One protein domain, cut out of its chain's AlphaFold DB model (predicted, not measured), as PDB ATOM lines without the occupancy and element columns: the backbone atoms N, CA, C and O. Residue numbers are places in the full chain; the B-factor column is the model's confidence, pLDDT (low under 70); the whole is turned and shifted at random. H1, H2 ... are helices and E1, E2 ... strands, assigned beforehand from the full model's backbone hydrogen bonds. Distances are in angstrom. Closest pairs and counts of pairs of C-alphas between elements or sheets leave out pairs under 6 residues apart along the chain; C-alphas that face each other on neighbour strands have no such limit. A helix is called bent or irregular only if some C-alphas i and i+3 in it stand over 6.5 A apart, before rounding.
ATOM      1  N   GLU A 205     160.921 211.336 156.665       93.38
ATOM      2  CA  GLU A 205     162.012 210.391 156.430       93.38
ATOM      3  C   GLU A 205     162.825 210.839 155.210       93.38
ATOM      4  O   GLU A 205     162.285 210.933 154.105       93.38
ATOM      5  N   LEU A 206     164.123 211.080 155.402       95.31
ATOM      6  CA  LEU A 206     165.117 211.309 154.361       95.31
ATOM      7  C   LEU A 206     165.839 209.996 154.022       95.31
ATOM      8  O   LEU A 206     166.722 209.534 154.742       95.31
ATOM      9  N   ARG A 207     165.506 209.424 152.868       96.38
ATOM     10  CA  ARG A 207     166.131 208.237 152.279       96.38
ATOM     11  C   ARG A 207     167.412 208.620 151.554       96.38
ATOM     12  O   ARG A 207     167.417 208.902 150.351       96.38
ATOM     13  N   VAL A 208     168.518 208.628 152.286       97.69
ATOM     14  CA  VAL A 208     169.797 209.166 151.805       97.69
ATOM     15  C   VAL A 208     170.320 208.382 150.599       97.69
ATOM     16  O   VAL A 208     170.777 208.980 149.628       97.69
ATOM     17  N   ASN A 209     170.164 207.056 150.583       98.06
ATOM     18  CA  ASN A 209     170.572 206.238 149.435       98.06
ATOM     19  C   ASN A 209     169.754 206.546 148.166       98.06
ATOM     20  O   ASN A 209     170.299 206.542 147.060       98.06
ATOM     21  N   VAL A 210     168.458 206.867 148.298       97.69
ATOM     22  CA  VAL A 210     167.618 207.296 147.161       97.69
ATOM     23  C   VAL A 210     168.126 208.634 146.616       97.69
ATOM     24  O   VAL A 210     168.254 208.797 145.402       97.69
ATOM     25  N   LEU A 211     168.473 209.570 147.509       97.50
ATOM     26  CA  LEU A 211     169.033 210.873 147.142       97.50
ATOM     27  C   LEU A 211     170.367 210.736 146.401       97.50
ATOM     28  O   LEU A 211     170.522 211.277 145.308       97.50
ATOM     29  N   LEU A 212     171.310 209.975 146.961       98.31
ATOM     30  CA  LEU A 212     172.635 209.763 146.372       98.31
ATOM     31  C   LEU A 212     172.547 209.089 144.998       98.31
ATOM     32  O   LEU A 212     173.308 209.434 144.093       98.31
ATOM     33  N   LYS A 213     171.589 208.173 144.811       98.19
ATOM     34  CA  LYS A 213     171.297 207.580 143.502       98.19
ATOM     35  C   LYS A 213     170.739 208.608 142.517       98.19
ATOM     36  O   LYS A 213     171.223 208.668 141.389       98.19
ATOM     37  N   LYS A 214     169.763 209.431 142.924       97.38
ATOM     38  CA  LYS A 214     169.197 210.504 142.077       97.38
ATOM     39  C   LYS A 214     170.260 211.522 141.646       97.38
ATOM     40  O   LYS A 214     170.219 211.986 140.512       97.38
ATOM     41  N   LEU A 215     171.230 211.818 142.511       97.38
ATOM     42  CA  LEU A 215     172.364 212.702 142.212       97.38
ATOM     43  C   LEU A 215     173.478 212.031 141.379       97.38
ATOM     44  O   LEU A 215     174.439 212.693 141.006       97.38
ATOM     45  N   GLY A 216     173.379 210.729 141.080       97.50
ATOM     46  CA  GLY A 216     174.368 210.001 140.272       97.50
ATOM     47  C   GLY A 216     175.613 209.521 141.035       97.50
ATOM     48  O   GLY A 216     176.558 209.024 140.423       97.50
ATOM     49  N   TYR A 217     175.622 209.620 142.367       97.94
ATOM     50  CA  TYR A 217     176.755 209.228 143.217       97.94
ATOM     51  C   TYR A 217     176.686 207.791 143.739       97.94
ATOM     52  O   TYR A 217     177.669 207.282 144.295       97.94
ATOM     53  N   GLN A 218     175.549 207.124 143.553       97.69
ATOM     54  CA  GLN A 218     175.328 205.763 144.024       97.69
ATOM     55  C   GLN A 218     174.610 204.906 142.978       97.69
ATOM     56  O   GLN A 218     173.662 205.340 142.329       97.69
ATOM     57  N   CYS A 219     175.062 203.663 142.841       97.75
ATOM     58  CA  CYS A 219     174.435 202.618 142.043       97.75
ATOM     59  C   CYS A 219     173.889 201.540 142.975       97.75
ATOM     60  O   CYS A 219     174.473 201.260 144.020       97.75
ATOM     61  N   TRP A 220     172.787 200.902 142.588       97.56
ATOM     62  CA  TRP A 220     172.220 199.779 143.330       97.56
ATOM     63  C   TRP A 220     172.255 198.513 142.486       97.56
ATOM     64  O   TRP A 220     172.204 198.585 141.256       97.56
ATOM     65  N   ARG A 221     172.279 197.362 143.153       96.75
ATOM     66  CA  ARG A 221     172.173 196.042 142.529       96.75
ATOM     67  C   ARG A 221     171.072 195.220 143.185       96.75
ATOM     68  O   ARG A 221     170.796 195.385 144.373       96.75
ATOM     69  N   ASP A 222     170.454 194.348 142.399       95.62
ATOM     70  CA  ASP A 222     169.535 193.337 142.914       95.62
ATOM     71  C   ASP A 222     170.349 192.211 143.560       95.62
ATOM     72  O   ASP A 222     171.319 191.713 142.984       95.62
ATOM     73  N   THR A 223     169.966 191.821 144.771       93.56
ATOM     74  CA  THR A 223     170.619 190.734 145.510       93.56
ATOM     75  C   THR A 223     170.153 189.343 145.080       93.56
ATOM     76  O   THR A 223     170.695 188.342 145.553       93.56
ATOM     77  N   GLY A 224     169.107 189.253 144.252       92.31
ATOM     78  CA  GLY A 224     168.408 188.009 143.926       92.31
ATOM     79  C   GLY A 224     167.565 187.461 145.084       92.31
ATOM     80  O   GLY A 224     166.999 186.376 144.975       92.31
ATOM     81  N   LYS A 225     167.474 188.189 146.207       89.94
ATOM     82  CA  LYS A 225     166.717 187.810 147.415       89.94
ATOM     83  C   LYS A 225     165.456 188.657 147.613       89.94
ATOM     84  O   LYS A 225     164.876 188.646 148.697       89.94
ATOM     85  N   GLY A 226     165.043 189.399 146.584       87.19
ATOM     86  CA  GLY A 226     163.857 190.259 146.624       87.19
ATOM     87  C   GLY A 226     164.081 191.624 147.281       87.19
ATOM     88  O   GLY A 226     163.112 192.286 147.645       87.19
ATOM     89  N   TYR A 227     165.335 192.055 147.442       89.44
ATOM     90  CA  TYR A 227     165.682 193.410 147.872       89.44
ATOM     91  C   TYR A 227     166.933 193.920 147.150       89.44
ATOM     92  O   TYR A 227     167.772 193.137 146.696       89.44
ATOM     93  N   MET A 228     167.042 195.244 147.059       95.06
ATOM     94  CA  MET A 228     168.182 195.942 146.470       95.06
ATOM     95  C   MET A 228     169.223 196.271 147.541       95.06
ATOM     96  O   MET A 228     168.885 196.459 148.708       95.06
ATOM     97  N   GLU A 229     170.478 196.417 147.130       96.38
ATOM     98  CA  GLU A 229     171.550 196.948 147.975       96.38
ATOM     99  C   GLU A 229     172.444 197.920 147.197       96.38
ATOM    100  O   GLU A 229     172.406 197.971 145.963       96.38
ATOM    101  N   VAL A 230     173.260 198.695 147.913       97.56
ATOM    102  CA  VAL A 230     174.254 199.584 147.300       97.56
ATOM    103  C   VAL A 230     175.337 198.752 146.609       97.56
ATOM    104  O   VAL A 230     175.981 197.903 147.222       97.56
ATOM    105  N   ASP A 231     175.569 199.017 145.325       97.69
ATOM    106  CA  ASP A 231     176.645 198.402 144.558       97.69
ATOM    107  C   ASP A 231     177.957 199.149 144.817       97.69
ATOM    108  O   ASP A 231     178.244 200.170 144.186       97.69
ATOM    109  N   LEU A 232     178.759 198.642 145.754       96.38
ATOM    110  CA  LEU A 232     180.034 199.252 146.147       96.38
ATOM    111  C   LEU A 232     181.081 199.283 145.023       96.38
ATOM    112  O   LEU A 232     182.014 200.073 145.107       96.38
ATOM    113  N   GLN A 233     180.954 198.450 143.982       95.12
ATOM    114  CA  GLN A 233     181.902 198.458 142.859       95.12
ATOM    115  C   GLN A 233     181.622 199.598 141.879       95.12
ATOM    116  O   GLN A 233     182.524 200.046 141.175       95.12
ATOM    117  N   ARG A 234     180.366 200.052 141.814       96.69
ATOM    118  CA  ARG A 234     179.905 201.075 140.862       96.69
ATOM    119  C   ARG A 234     179.551 202.406 141.518       96.69
ATOM    120  O   ARG A 234     179.371 203.400 140.820       96.69
ATOM    121  N   SER A 235     179.412 202.425 142.838       98.06
ATOM    122  CA  SER A 235     179.091 203.629 143.603       98.06
ATOM    123  C   SER A 235     180.344 204.427 143.933       98.06
ATOM    124  O   SER A 235     181.408 203.872 144.180       98.06
ATOM    125  N   GLN A 236     180.195 205.747 143.998       98.19
ATOM    126  CA  GLN A 236     181.243 206.658 144.469       98.19
ATOM    127  C   GLN A 236     181.056 207.023 145.946       98.19
ATOM    128  O   GLN A 236     181.940 207.618 146.560       98.19
ATOM    129  N   THR A 237     179.906 206.663 146.520       98.38
ATOM    130  CA  THR A 237     179.523 206.972 147.896       98.38
ATOM    131  C   THR A 237     178.906 205.771 148.600       98.38
ATOM    132  O   THR A 237     178.252 204.930 147.977       98.38
ATOM    133  N   LEU A 238     179.078 205.727 149.919       98.12
ATOM    134  CA  LEU A 238     178.388 204.811 150.818       98.12
ATOM    135  C   LEU A 238     177.790 205.622 151.965       98.12
ATOM    136  O   LEU A 238     178.522 206.296 152.684       98.12
ATOM    137  N   PHE A 239     176.478 205.536 152.143       98.25
ATOM    138  CA  PHE A 239     175.836 206.028 153.351       98.25
ATOM    139  C   PHE A 239     175.804 204.922 154.405       98.25
ATOM    140  O   PHE A 239     175.473 203.776 154.096       98.25
ATOM    141  N   VAL A 240     176.157 205.276 155.634       96.50
ATOM    142  CA  VAL A 240     176.059 204.428 156.818       96.50
ATOM    143  C   VAL A 240     175.169 205.153 157.814       96.50
ATOM    144  O   VAL A 240     175.481 206.274 158.231       96.50
ATOM    145  N   ASP A 241     174.067 204.499 158.174       92.94
ATOM    146  CA  ASP A 241     173.114 205.016 159.144       92.94
ATOM    147  C   ASP A 241     173.797 205.371 160.485       92.94
ATOM    148  O   ASP A 241     174.751 204.700 160.898       92.94
ATOM    149  N   PRO A 242     173.315 206.407 161.188       91.69
ATOM    150  CA  PRO A 242     172.224 207.285 160.765       91.69
ATOM    151  C   PRO A 242     172.690 208.493 159.936       91.69
ATOM    152  O   PRO A 242     171.869 209.138 159.312       91.69
ATOM    153  N   CYS A 243     173.979 208.851 159.901       95.19
ATOM    154  CA  CYS A 243     174.373 210.188 159.423       95.19
ATOM    155  C   CYS A 243     175.612 210.263 158.526       95.19
ATOM    156  O   CYS A 243     175.960 211.356 158.078       95.19
ATOM    157  N   HIS A 244     176.304 209.158 158.247       97.56
ATOM    158  CA  HIS A 244     177.634 209.215 157.640       97.56
ATOM    159  C   HIS A 244     177.600 208.946 156.137       97.56
ATOM    160  O   HIS A 244     177.221 207.861 155.709       97.56
ATOM    161  N   ILE A 245     178.095 209.881 155.326       98.50
ATOM    162  CA  ILE A 245     178.387 209.644 153.906       98.50
ATOM    163  C   ILE A 245     179.898 209.505 153.734       98.50
ATOM    164  O   ILE A 245     180.657 210.448 153.957       98.50
ATOM    165  N   PHE A 246     180.340 208.333 153.298       98.38
ATOM    166  CA  PHE A 246     181.714 208.053 152.894       98.38
ATOM    167  C   PHE A 246     181.873 208.267 151.393       98.38
ATOM    168  O   PHE A 246     181.047 207.792 150.611       98.38
ATOM    169  N   ILE A 247     182.963 208.918 150.987       98.25
ATOM    170  CA  ILE A 247     183.352 209.021 149.581       98.25
ATOM    171  C   ILE A 247     184.392 207.940 149.302       98.25
ATOM    172  O   ILE A 247     185.449 207.891 149.931       98.25
ATOM    173  N   LEU A 248     184.064 207.052 148.364       97.38
ATOM    174  CA  LEU A 248     184.847 205.852 148.058       97.38
ATOM    175  C   LEU A 248     186.000 206.139 147.086       97.38
ATOM    176  O   LEU A 248     186.960 205.374 147.014       97.38
ATOM    177  N   SER A 249     185.919 207.243 146.340       93.75
ATOM    178  CA  SER A 249     186.999 207.721 145.472       93.75
ATOM    179  C   SER A 249     188.134 208.369 146.278       93.75
ATOM    180  O   SER A 249     187.916 208.890 147.369       93.75
ATOM    181  N   GLY A 250     189.352 208.364 145.725       93.50
ATOM    182  CA  GLY A 250     190.526 209.039 146.293       93.50
ATOM    183  C   GLY A 250     190.976 210.265 145.487       93.50
ATOM    184  O   GLY A 250     190.476 210.510 144.388       93.50
ATOM    185  N   GLY A 251     191.944 211.017 146.025       94.62
ATOM    186  CA  GLY A 251     192.569 212.170 145.354       94.62
ATOM    187  C   GLY A 251     191.583 213.289 144.996       94.62
ATOM    188  O   GLY A 251     190.585 213.484 145.685       94.62
ATOM    189  N   ASP A 252     191.830 213.988 143.887       95.94
ATOM    190  CA  ASP A 252     191.020 215.133 143.431       95.94
ATOM    191  C   ASP A 252     189.544 214.785 143.189       95.94
ATOM    192  O   ASP A 252     188.655 215.623 143.348       95.94
ATOM    193  N   ALA A 253     189.260 213.532 142.815       95.75
ATOM    194  CA  ALA A 253     187.889 213.066 142.647       95.75
ATOM    195  C   ALA A 253     187.120 213.114 143.971       95.75
ATOM    196  O   ALA A 253     185.963 213.526 143.975       95.75
ATOM    197  N   LYS A 254     187.768 212.751 145.086       97.19
ATOM    198  CA  LYS A 254     187.163 212.818 146.417       97.19
ATOM    199  C   LYS A 254     186.750 214.239 146.766       97.19
ATOM    200  O   LYS A 254     185.601 214.453 147.131       97.19
ATOM    201  N   GLU A 255     187.669 215.189 146.612       97.12
ATOM    202  CA  GLU A 255     187.428 216.591 146.956       97.12
ATOM    203  C   GLU A 255     186.293 217.181 146.114       97.12
ATOM    204  O   GLU A 255     185.368 217.796 146.637       97.12
ATOM    205  N   ARG A 256     186.290 216.904 144.804       97.81
ATOM    206  CA  ARG A 256     185.211 217.343 143.914       97.81
ATOM    207  C   ARG A 256     183.846 216.794 144.343       97.81
ATOM    208  O   ARG A 256     182.883 217.555 144.387       97.81
ATOM    209  N   ILE A 257     183.760 215.494 144.638       98.12
ATOM    210  CA  ILE A 257     182.514 214.840 145.072       98.12
ATOM    211  C   ILE A 257     182.055 215.407 146.416       98.12
ATOM    212  O   ILE A 257     180.868 215.662 146.595       98.12
ATOM    213  N   LEU A 258     182.988 215.628 147.345       98.06
ATOM    214  CA  LEU A 258     182.710 216.190 148.663       98.06
ATOM    215  C   LEU A 258     182.067 217.568 148.541       98.06
ATOM    216  O   LEU A 258     180.990 217.788 149.096       98.06
ATOM    217  N   GLN A 259     182.695 218.472 147.789       97.62
ATOM    218  CA  GLN A 259     182.201 219.837 147.625       97.62
ATOM    219  C   GLN A 259     180.861 219.876 146.884       97.62
ATOM    220  O   GLN A 259     179.962 220.624 147.278       97.62
ATOM    221  N   ASP A 260     180.691 219.050 145.846       98.12
ATOM    222  CA  ASP A 260     179.428 218.984 145.110       98.12
ATOM    223  C   ASP A 260     178.290 218.433 145.980       98.12
ATOM    224  O   ASP A 260     177.243 219.068 146.102       98.12
ATOM    225  N   LEU A 261     178.510 217.321 146.690       98.00
ATOM    226  CA  LEU A 261     177.519 216.774 147.618       98.00
ATOM    227  C   LEU A 261     177.197 217.743 148.752       98.00
ATOM    228  O   LEU A 261     176.023 217.963 149.036       98.00
ATOM    229  N   LYS A 262     178.199 218.372 149.382       97.81
ATOM    230  CA  LYS A 262     177.962 219.367 150.441       97.81
ATOM    231  C   LYS A 262     177.052 220.484 149.932       97.81
ATOM    232  O   LYS A 262     176.110 220.875 150.626       97.81
ATOM    233  N   LYS A 263     177.284 220.961 148.705       97.25
ATOM    234  CA  LYS A 263     176.474 221.993 148.051       97.25
ATOM    235  C   LYS A 263     175.054 221.518 147.746       97.25
ATOM    236  O   LYS A 263     174.110 222.219 148.106       97.25
ATOM    237  N   GLU A 264     174.884 220.371 147.093       96.94
ATOM    238  CA  GLU A 264     173.559 219.873 146.701       96.94
ATOM    239  C   GLU A 264     172.710 219.482 147.915       96.94
ATOM    240  O   GLU A 264     171.551 219.882 148.018       96.94
ATOM    241  N   LEU A 265     173.301 218.806 148.901       96.38
ATOM    242  CA  LEU A 265     172.597 218.413 150.121       96.38
ATOM    243  C   LEU A 265     172.194 219.634 150.968       96.38
ATOM    244  O   LEU A 265     171.097 219.661 151.522       96.38
ATOM    245  N   SER A 266     173.006 220.698 151.000       95.81
ATOM    246  CA  SER A 266     172.661 221.947 151.709       95.81
ATOM    247  C   SER A 266     171.467 222.701 151.093       95.81
ATOM    248  O   SER A 266     170.819 223.521 151.759       95.81
ATOM    249  N   LYS A 267     171.146 222.442 149.820       95.44
ATOM    250  CA  LYS A 267     169.973 223.013 149.137       95.44
ATOM    251  C   LYS A 267     168.689 222.235 149.402       95.44
ATOM    252  O   LYS A 267     167.625 222.738 149.056       95.44
ATOM    253  N   LEU A 268     168.768 221.049 150.004       94.81
ATOM    254  CA  LEU A 268     167.600 220.209 150.225       94.81
ATOM    255  C   LEU A 268     166.557 220.956 151.068       94.81
ATOM    256  O   LEU A 268     166.873 221.527 152.121       94.81
ATOM    257  N   ARG A 269     165.319 220.981 150.573       94.25
ATOM    258  CA  ARG A 269     164.164 221.553 151.263       94.25
ATOM    259  C   ARG A 269     163.043 220.539 151.327       94.25
ATOM    260  O   ARG A 269     162.887 219.731 150.414       94.25
ATOM    261  N   ASP A 270     162.272 220.614 152.400       90.69
ATOM    262  CA  ASP A 270     161.002 219.918 152.494       90.69
ATOM    263  C   ASP A 270     160.056 220.451 151.393       90.69
ATOM    264  O   ASP A 270     159.784 221.652 151.379       90.69
ATOM    265  N   PRO A 271     159.540 219.614 150.471       89.06
ATOM    266  CA  PRO A 271     158.609 220.042 149.432       89.06
ATOM    267  C   PRO A 271     157.242 220.486 149.978       89.06
ATOM    268  O   PRO A 271     156.525 221.192 149.275       89.06
ATOM    269  N   TRP A 272     156.869 220.099 151.202       89.56
ATOM    270  CA  TRP A 272     155.608 220.479 151.844       89.56
ATOM    271  C   TRP A 272     155.704 221.811 152.590       89.56
ATOM    272  O   TRP A 272     154.764 222.601 152.533       89.56
ATOM    273  N   ARG A 273     156.816 222.070 153.292       89.06
ATOM    274  CA  ARG A 273     156.978 223.270 154.143       89.06
ATOM    275  C   ARG A 273     158.001 224.287 153.634       89.06
ATOM    276  O   ARG A 273     158.021 225.418 154.105       89.06
ATOM    277  N   GLY A 274     158.865 223.907 152.696       90.75
ATOM    278  CA  GLY A 274     159.978 224.740 152.228       90.75
ATOM    279  C   GLY A 274     161.119 224.895 153.243       90.75
ATOM    280  O   GLY A 274     162.029 225.695 153.026       90.75
ATOM    281  N   GLU A 275     161.091 224.143 154.343       92.62
ATOM    282  CA  GLU A 275     162.077 224.194 155.427       92.62
ATOM    283  C   GLU A 275     163.340 223.396 155.082       92.62
ATOM    284  O   GLU A 275     163.349 222.554 154.184       92.62
ATOM    285  N   ARG A 276     164.442 223.661 155.792       94.25
ATOM    286  CA  ARG A 276     165.658 222.839 155.691       94.25
ATOM    287  C   ARG A 276     165.360 221.429 156.213       94.25
ATOM    288  O   ARG A 276     164.632 221.287 157.180       94.25
ATOM    289  N   VAL A 277     165.934 220.401 155.586       93.81
ATOM    290  CA  VAL A 277     165.738 218.993 155.998       93.81
ATOM    291  C   VAL A 277     166.855 218.508 156.919       93.81
ATOM    292  O   VAL A 277     166.612 217.805 157.891       93.81
ATOM    293  N   CYS A 278     168.095 218.881 156.612       95.31
ATOM    294  CA  CYS A 278     169.256 218.542 157.419       95.31
ATOM    295  C   CYS A 278     170.337 219.616 157.296       95.31
ATOM    296  O   CYS A 278     170.397 220.384 156.330       95.31
ATOM    297  N   LYS A 279     171.217 219.654 158.290       95.56
ATOM    298  CA  LYS A 279     172.503 220.331 158.223       95.56
ATOM    299  C   LYS A 279     173.550 219.346 157.713       95.56
ATOM    300  O   LYS A 279     173.604 218.212 158.175       95.56
ATOM    301  N   VAL A 280     174.404 219.806 156.807       96.88
ATOM    302  CA  VAL A 280     175.530 219.021 156.290       96.88
ATOM    303  C   VAL A 280     176.826 219.587 156.845       96.88
ATOM    304  O   VAL A 280     177.042 220.798 156.798       96.88
ATOM    305  N   MET A 281     177.665 218.716 157.392       96.12
ATOM    306  CA  MET A 281     178.965 219.060 157.964       96.12
ATOM    307  C   MET A 281     180.053 218.174 157.383       96.12
ATOM    308  O   MET A 281     179.808 217.011 157.079       96.12
ATOM    309  N   GLU A 282     181.266 218.697 157.289       97.06
ATOM    310  CA  GLU A 282     182.450 217.850 157.129       97.06
ATOM    311  C   GLU A 282     182.829 217.220 158.474       97.06
ATOM    312  O   GLU A 282     182.507 217.751 159.543       97.06
ATOM    313  N   LYS A 283     183.525 216.082 158.453       95.88
ATOM    314  CA  LYS A 283     183.905 215.373 159.688       95.88
ATOM    315  C   LYS A 283     184.762 216.214 160.632       95.88
ATOM    316  O   LYS A 283     184.634 216.067 161.845       95.88
ATOM    317  N   GLU A 284     185.604 217.101 160.108       95.69
ATOM    318  CA  GLU A 284     186.422 218.029 160.890       95.69
ATOM    319  C   GLU A 284     185.545 219.045 161.637       95.69
ATOM    320  O   GLU A 284     185.782 219.329 162.810       95.69
ATOM    321  N   GLU A 285     184.479 219.540 161.001       94.75
ATOM    322  CA  GLU A 285     183.497 220.427 161.637       94.75
ATOM    323  C   GLU A 285     182.659 219.684 162.689       94.75
ATOM    324  O   GLU A 285     182.258 220.274 163.698       94.75
ATOM    325  N   ALA A 286     182.398 218.394 162.460       94.00
ATOM    326  CA  ALA A 286     181.584 217.538 163.316       94.00
ATOM    327  C   ALA A 286     182.339 216.976 164.538       94.00
ATOM    328  O   ALA A 286     181.708 216.471 165.471       94.00
ATOM    329  N   LEU A 287     183.674 217.101 164.583       92.19
ATOM    330  CA  LEU A 287     184.521 216.602 165.679       92.19
ATOM    331  C   LEU A 287     184.073 217.124 167.054       92.19
ATOM    332  O   LEU A 287     184.049 216.373 168.023       92.19
ATOM    333  N   LYS A 288     183.659 218.396 167.128       89.06
ATOM    334  CA  LYS A 288     183.187 219.043 168.370       89.06
ATOM    335  C   LYS A 288     181.913 218.431 168.962       89.06
ATOM    336  O   LYS A 288     181.586 218.728 170.105       89.06
ATOM    337  N   TYR A 289     181.194 217.615 168.192       87.94
ATOM    338  CA  TYR A 289     180.010 216.880 168.641       87.94
ATOM    339  C   TYR A 289     180.294 215.389 168.857       87.94
ATOM    340  O   TYR A 289     179.366 214.629 169.097       87.94
ATOM    341  N   GLY A 290     181.550 214.947 168.722       88.81
ATOM    342  CA  GLY A 290     181.908 213.527 168.783       88.81
ATOM    343  C   GLY A 290     181.507 212.719 167.540       88.81
ATOM    344  O   GLY A 290     181.669 211.505 167.534       88.81
ATOM    345  N   LEU A 291     181.026 213.375 166.477       91.00
ATOM    346  CA  LEU A 291     180.556 212.731 165.238       91.00
ATOM    347  C   LEU A 291     181.637 212.650 164.142       91.00
ATOM    348  O   LEU A 291     181.375 212.185 163.035       91.00
ATOM    349  N   GLY A 292     182.846 213.139 164.429       92.56
ATOM    350  CA  GLY A 292     183.964 213.205 163.490       92.56
ATOM    351  C   GLY A 292     185.077 212.182 163.753       92.56
ATOM    352  O   GLY A 292     184.952 211.253 164.546       92.56
ATOM    353  N   GLY A 293     186.221 212.376 163.093       92.75
ATOM    354  CA  GLY A 293     187.435 211.588 163.312       92.75
ATOM    355  C   GLY A 293     187.613 210.420 162.340       92.75
ATOM    356  O   GLY A 293     186.957 210.328 161.307       92.75
ATOM    357  N   ARG A 294     188.548 209.514 162.652       93.50
ATOM    358  CA  ARG A 294     189.034 208.487 161.701       93.50
ATOM    359  C   ARG A 294     187.977 207.487 161.223       93.50
ATOM    360  O   ARG A 294     188.192 206.852 160.198       93.50
ATOM    361  N   ARG A 295     186.899 207.295 161.986       93.44
ATOM    362  CA  ARG A 295     185.814 206.355 161.657       93.44
ATOM    363  C   ARG A 295     184.570 207.047 161.098       93.44
ATOM    364  O   ARG A 295     183.625 206.355 160.745       93.44
ATOM    365  N   ALA A 296     184.567 208.374 161.035       96.31
ATOM    366  CA  ALA A 296     183.446 209.131 160.510       96.31
ATOM    367  C   ALA A 296     183.474 209.158 158.976       96.31
ATOM    368  O   ALA A 296     184.547 209.145 158.364       96.31
ATOM    369  N   GLY A 297     182.283 209.228 158.374       97.06
ATOM    370  CA  GLY A 297     182.119 209.572 156.960       97.06
ATOM    371  C   GLY A 297     182.722 210.939 156.639       97.06
ATOM    372  O   GLY A 297     182.993 211.729 157.534       97.06
ATOM    373  N   ASP A 298     182.943 211.226 155.362       98.12
ATOM    374  CA  ASP A 298     183.495 212.511 154.927       98.12
ATOM    375  C   ASP A 298     182.482 213.657 155.063       98.12
ATOM    376  O   ASP A 298     182.870 214.785 155.365       98.12
ATOM    377  N   LEU A 299     181.190 213.346 154.918       98.06
ATOM    378  CA  LEU A 299     180.087 214.246 155.244       98.06
ATOM    379  C   LEU A 299     179.191 213.629 156.321       98.06
ATOM    380  O   LEU A 299     178.945 212.421 156.330       98.06
ATOM    381  N   ILE A 300     178.686 214.484 157.203       97.69
ATOM    382  CA  ILE A 300     177.785 214.165 158.307       97.69
ATOM    383  C   ILE A 300     176.464 214.892 158.077       97.69
ATOM    384  O   ILE A 300     176.446 216.115 157.905       97.69
ATOM    385  N   LEU A 301     175.368 214.142 158.081       97.06
ATOM    386  CA  LEU A 301     174.010 214.665 157.998       97.06
ATOM    387  C   LEU A 301     173.402 214.754 159.390       97.06
ATOM    388  O   LEU A 301     173.231 213.746 160.060       97.06
ATOM    389  N   ILE A 302     173.042 215.957 159.816       95.94
ATOM    390  CA  ILE A 302     172.302 216.168 161.058       95.94
ATOM    391  C   ILE A 302     170.884 216.589 160.664       95.94
ATOM    392  O   ILE A 302     170.712 217.740 160.246       95.94
ATOM    393  N   PRO A 303     169.884 215.692 160.709       95.31
ATOM    394  CA  PRO A 303     168.519 216.040 160.340       95.31
ATOM    395  C   PRO A 303     167.920 217.093 161.281       95.31
ATOM    396  O   PRO A 303     168.299 217.209 162.452       95.31
ATOM    397  N   GLU A 304     166.979 217.883 160.761       95.31
ATOM    398  CA  GLU A 304     166.113 218.700 161.617       95.31
ATOM    399  C   GLU A 304     165.300 217.807 162.575       95.31
ATOM    400  O   GLU A 304     165.078 216.638 162.260       95.31
ATOM    401  N   PRO A 305     164.844 218.325 163.732       93.56
ATOM    402  CA  PRO A 305     164.240 217.513 164.794       93.56
ATOM    403  C   PRO A 305     163.063 216.626 164.378       93.56
ATOM    404  O   PRO A 305     162.851 215.582 164.990       93.56
ATOM    405  N   ASP A 306     162.311 217.038 163.357       92.50
ATOM    406  CA  ASP A 306     161.145 216.335 162.819       92.50
ATOM    407  C   ASP A 306     161.460 215.435 161.612       92.50
ATOM    408  O   ASP A 306     160.546 214.930 160.949       92.50
ATOM    409  N   CYS A 307     162.744 215.208 161.327       93.69
ATOM    410  CA  CYS A 307     163.218 214.376 160.235       93.69
ATOM    411  C   CYS A 307     164.132 213.248 160.738       93.69
ATOM    412  O   CYS A 307     164.981 213.443 161.601       93.69
ATOM    413  N   HIS A 308     163.961 212.062 160.161       93.88
ATOM    414  CA  HIS A 308     164.804 210.885 160.354       93.88
ATOM    415  C   HIS A 308     165.562 210.567 159.070       93.88
ATOM    416  O   HIS A 308     165.027 210.732 157.974       93.88
ATOM    417  N   THR A 309     166.788 210.083 159.195       95.00
ATOM    418  CA  THR A 309     167.627 209.656 158.075       95.00
ATOM    419  C   THR A 309     167.690 208.139 157.977       95.00
ATOM    420  O   THR A 309     167.977 207.466 158.956       95.00
ATOM    421  N   THR A 310     167.482 207.599 156.774       93.75
ATOM    422  CA  THR A 310     167.545 206.152 156.533       93.75
ATOM    423  C   THR A 310     168.353 205.790 155.289       93.75
ATOM    424  O   THR A 310     168.290 206.444 154.238       93.75
ATOM    425  N   GLY A 311     169.081 204.683 155.387       94.94
ATOM    426  CA  GLY A 311     169.798 204.023 154.307       94.94
ATOM    427  C   GLY A 311     168.932 203.088 153.465       94.94
ATOM    428  O   GLY A 311     169.478 202.303 152.686       94.94
ATOM    429  N   ILE A 312     167.600 203.126 153.583       92.50
ATOM    430  CA  ILE A 312     166.736 202.217 152.824       92.50
ATOM    431  C   ILE A 312     166.995 202.309 151.307       92.50
ATOM    432  O   ILE A 312     167.011 203.378 150.695       92.50
ATOM    433  N   VAL A 313     167.190 201.148 150.680       94.44
ATOM    434  CA  VAL A 313     167.472 201.006 149.243       94.44
ATOM    435  C   VAL A 313     166.175 200.641 148.512       94.44
ATOM    436  O   VAL A 313     166.032 199.576 147.913       94.44
ATOM    437  N   ARG A 314     165.160 201.499 148.639       91.75
ATOM    438  CA  ARG A 314     163.828 201.295 148.050       91.75
ATOM    439  C   ARG A 314     163.133 202.631 147.801       91.75
ATOM    440  O   ARG A 314     163.327 203.586 148.543       91.75
ATOM    441  N   GLY A 315     162.250 202.646 146.803       90.94
ATOM    442  CA  GLY A 315     161.432 203.803 146.458       90.94
ATOM    443  C   GLY A 315     162.150 204.763 145.515       90.94
ATOM    444  O   GLY A 315     163.310 204.559 145.157       90.94
ATOM    445  N   GLU A 316     161.420 205.788 145.093       90.81
ATOM    446  CA  GLU A 316     161.901 206.784 144.130       90.81
ATOM    447  C   GLU A 316     162.101 208.152 144.778       90.81
ATOM    448  O   GLU A 316     163.018 208.876 144.404       90.81
ATOM    449  N   GLU A 317     161.304 208.495 145.790       94.12
ATOM    450  CA  GLU A 317     161.393 209.793 146.454       94.12
ATOM    451  C   GLU A 317     162.364 209.785 147.642       94.12
ATOM    452  O   GLU A 317     162.215 208.947 148.538       94.12
ATOM    453  N   PRO A 318     163.355 210.705 147.666       94.06
ATOM    454  CA  PRO A 318     164.271 210.860 148.787       94.06
ATOM    455  C   PRO A 318     163.601 211.300 150.075       94.06
ATOM    456  O   PRO A 318     164.108 210.981 151.137       94.06
ATOM    457  N   LEU A 319     162.511 212.059 149.994       93.94
ATOM    458  CA  LEU A 319     161.821 212.575 151.164       93.94
ATOM    459  C   LEU A 319     160.379 212.077 151.153       93.94
ATOM    460  O   LEU A 319     159.670 212.214 150.157       93.94
ATOM    461  N   SER A 320     159.954 211.491 152.265       91.69
ATOM    462  CA  SER A 320     158.598 210.984 152.466       91.69
ATOM    463  C   SER A 320     158.108 211.279 153.877       91.69
ATOM    464  O   SER A 320     158.900 211.586 154.764       91.69
ATOM    465  N   VAL A 321     156.803 211.154 154.104       89.19
ATOM    466  CA  VAL A 321     156.264 211.052 155.467       89.19
ATOM    467  C   VAL A 321     156.758 209.739 156.080       89.19
ATOM    468  O   VAL A 321     156.858 208.731 155.370       89.19
ATOM    469  N   VAL A 322     157.089 209.752 157.372       83.75
ATOM    470  CA  VAL A 322     157.485 208.529 158.088       83.75
ATOM    471  C   VAL A 322     156.386 207.463 158.054       83.75
ATOM    472  O   VAL A 322     155.194 207.794 158.023       83.75
TER     473      VAL A 322
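Overview. This is residues 205 to 322 of the 389 residues of an uncharacterized protein of Candidatus Methanomethylia archaeon (UniProt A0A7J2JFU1). What does the model look like at first sight? A twisted four-stranded sheet, E4 - E5 - E7 - E6, all antiparallel, makes the core, with H1 and the long H2 over one face and the short H3 over the other. A small mixed sheet, E8 - E1 - E9, brings both ends of the printed part together, and the hairpin of E2 and E3 lies far out. What is it made of, and how large is it? The 118 printed residues hold three named helices and nine named strands, in the order E1 H1 E2 E3 E4 E5 H2 E6 H3 E7 E8 E9, of mixed class. The whole is compact, with a radius of gyration of the C-alphas of 13.9 A and spans of 42 by 38 by 23 A.

Arrangement. What does the first strand pair with? E1, residues 205 to 207, is parallel to E8, residues 307 to 310, with N 206 and O 308 2.7 A apart. It is antiparallel to E9, residues 319 to 321, with N 205 and O 320 2.8 A apart, both pairs within hydrogen-bond range. What follows? H1, residues 208 to 214, is on both larger sheets, 9.2 A over E4 - E5 - E7 - E6; its closest C-alpha pair to E4, residues 237 to 240, is Asn 209 and Phe 239, 6.6 A. E2, residues 220 to 222, and E3, residues 228 to 230, form a hairpin, with N 221 and O 229 at 2.9 A. How is the four-stranded sheet joined? E4 and E5, residues 244 to 247, form a hairpin, with N 240 and O 244 at 2.8 A; E7, residues 299 to 303, pairs with E5 through N 245 and O 299, 2.9 A, and with E6, residues 278 to 282, through N 279 and O 302, 2.8 A. E5, H2, residues 251 to 266, and E6 form a split strand-helix-strand unit, two strands running the same way with E7 between them, its crossover right-handed. Where are the other helices? H2 is on the same face as H1, at a height of 8.5 A, and its closest C-alphas to E6 are Ser 266 and Val 280, 6.1 A. H3, residues 283 to 289, is on the opposite face at 8.9 A, its Lys 283 and Leu 299 C-alphas being the closest to E7, 6.0 A. Every O i to N i+4 pair is within hydrogen-bond range in H1, 11 of 12 in H2, and 1 of 3 in H3, where 2 of 4 O i to N i+3 pairs are.

Along the chain. Where do the elements begin and end? C-alpha 205 of E1 is at (162.012, 210.391, 156.430), and C-alpha 321 of E9 at (156.264, 211.052, 155.467). Which are longest? H2 measures 23.1 A, E6 13.2 A and E7 12.8 A. Is H3 irregular? Only just: C-alphas 285 and 288 are 6.9 A apart.

Size, cuts and confidence. How far does it reach? The two C-alphas farthest apart, of Gly 224 and Lys 288, are 42.2 A apart. Is it cut, or uncertain? The printed part has no cut, the long link is H2 to E6, the mean pLDDT of the printed part is 95.0, and no printed residue is under 70.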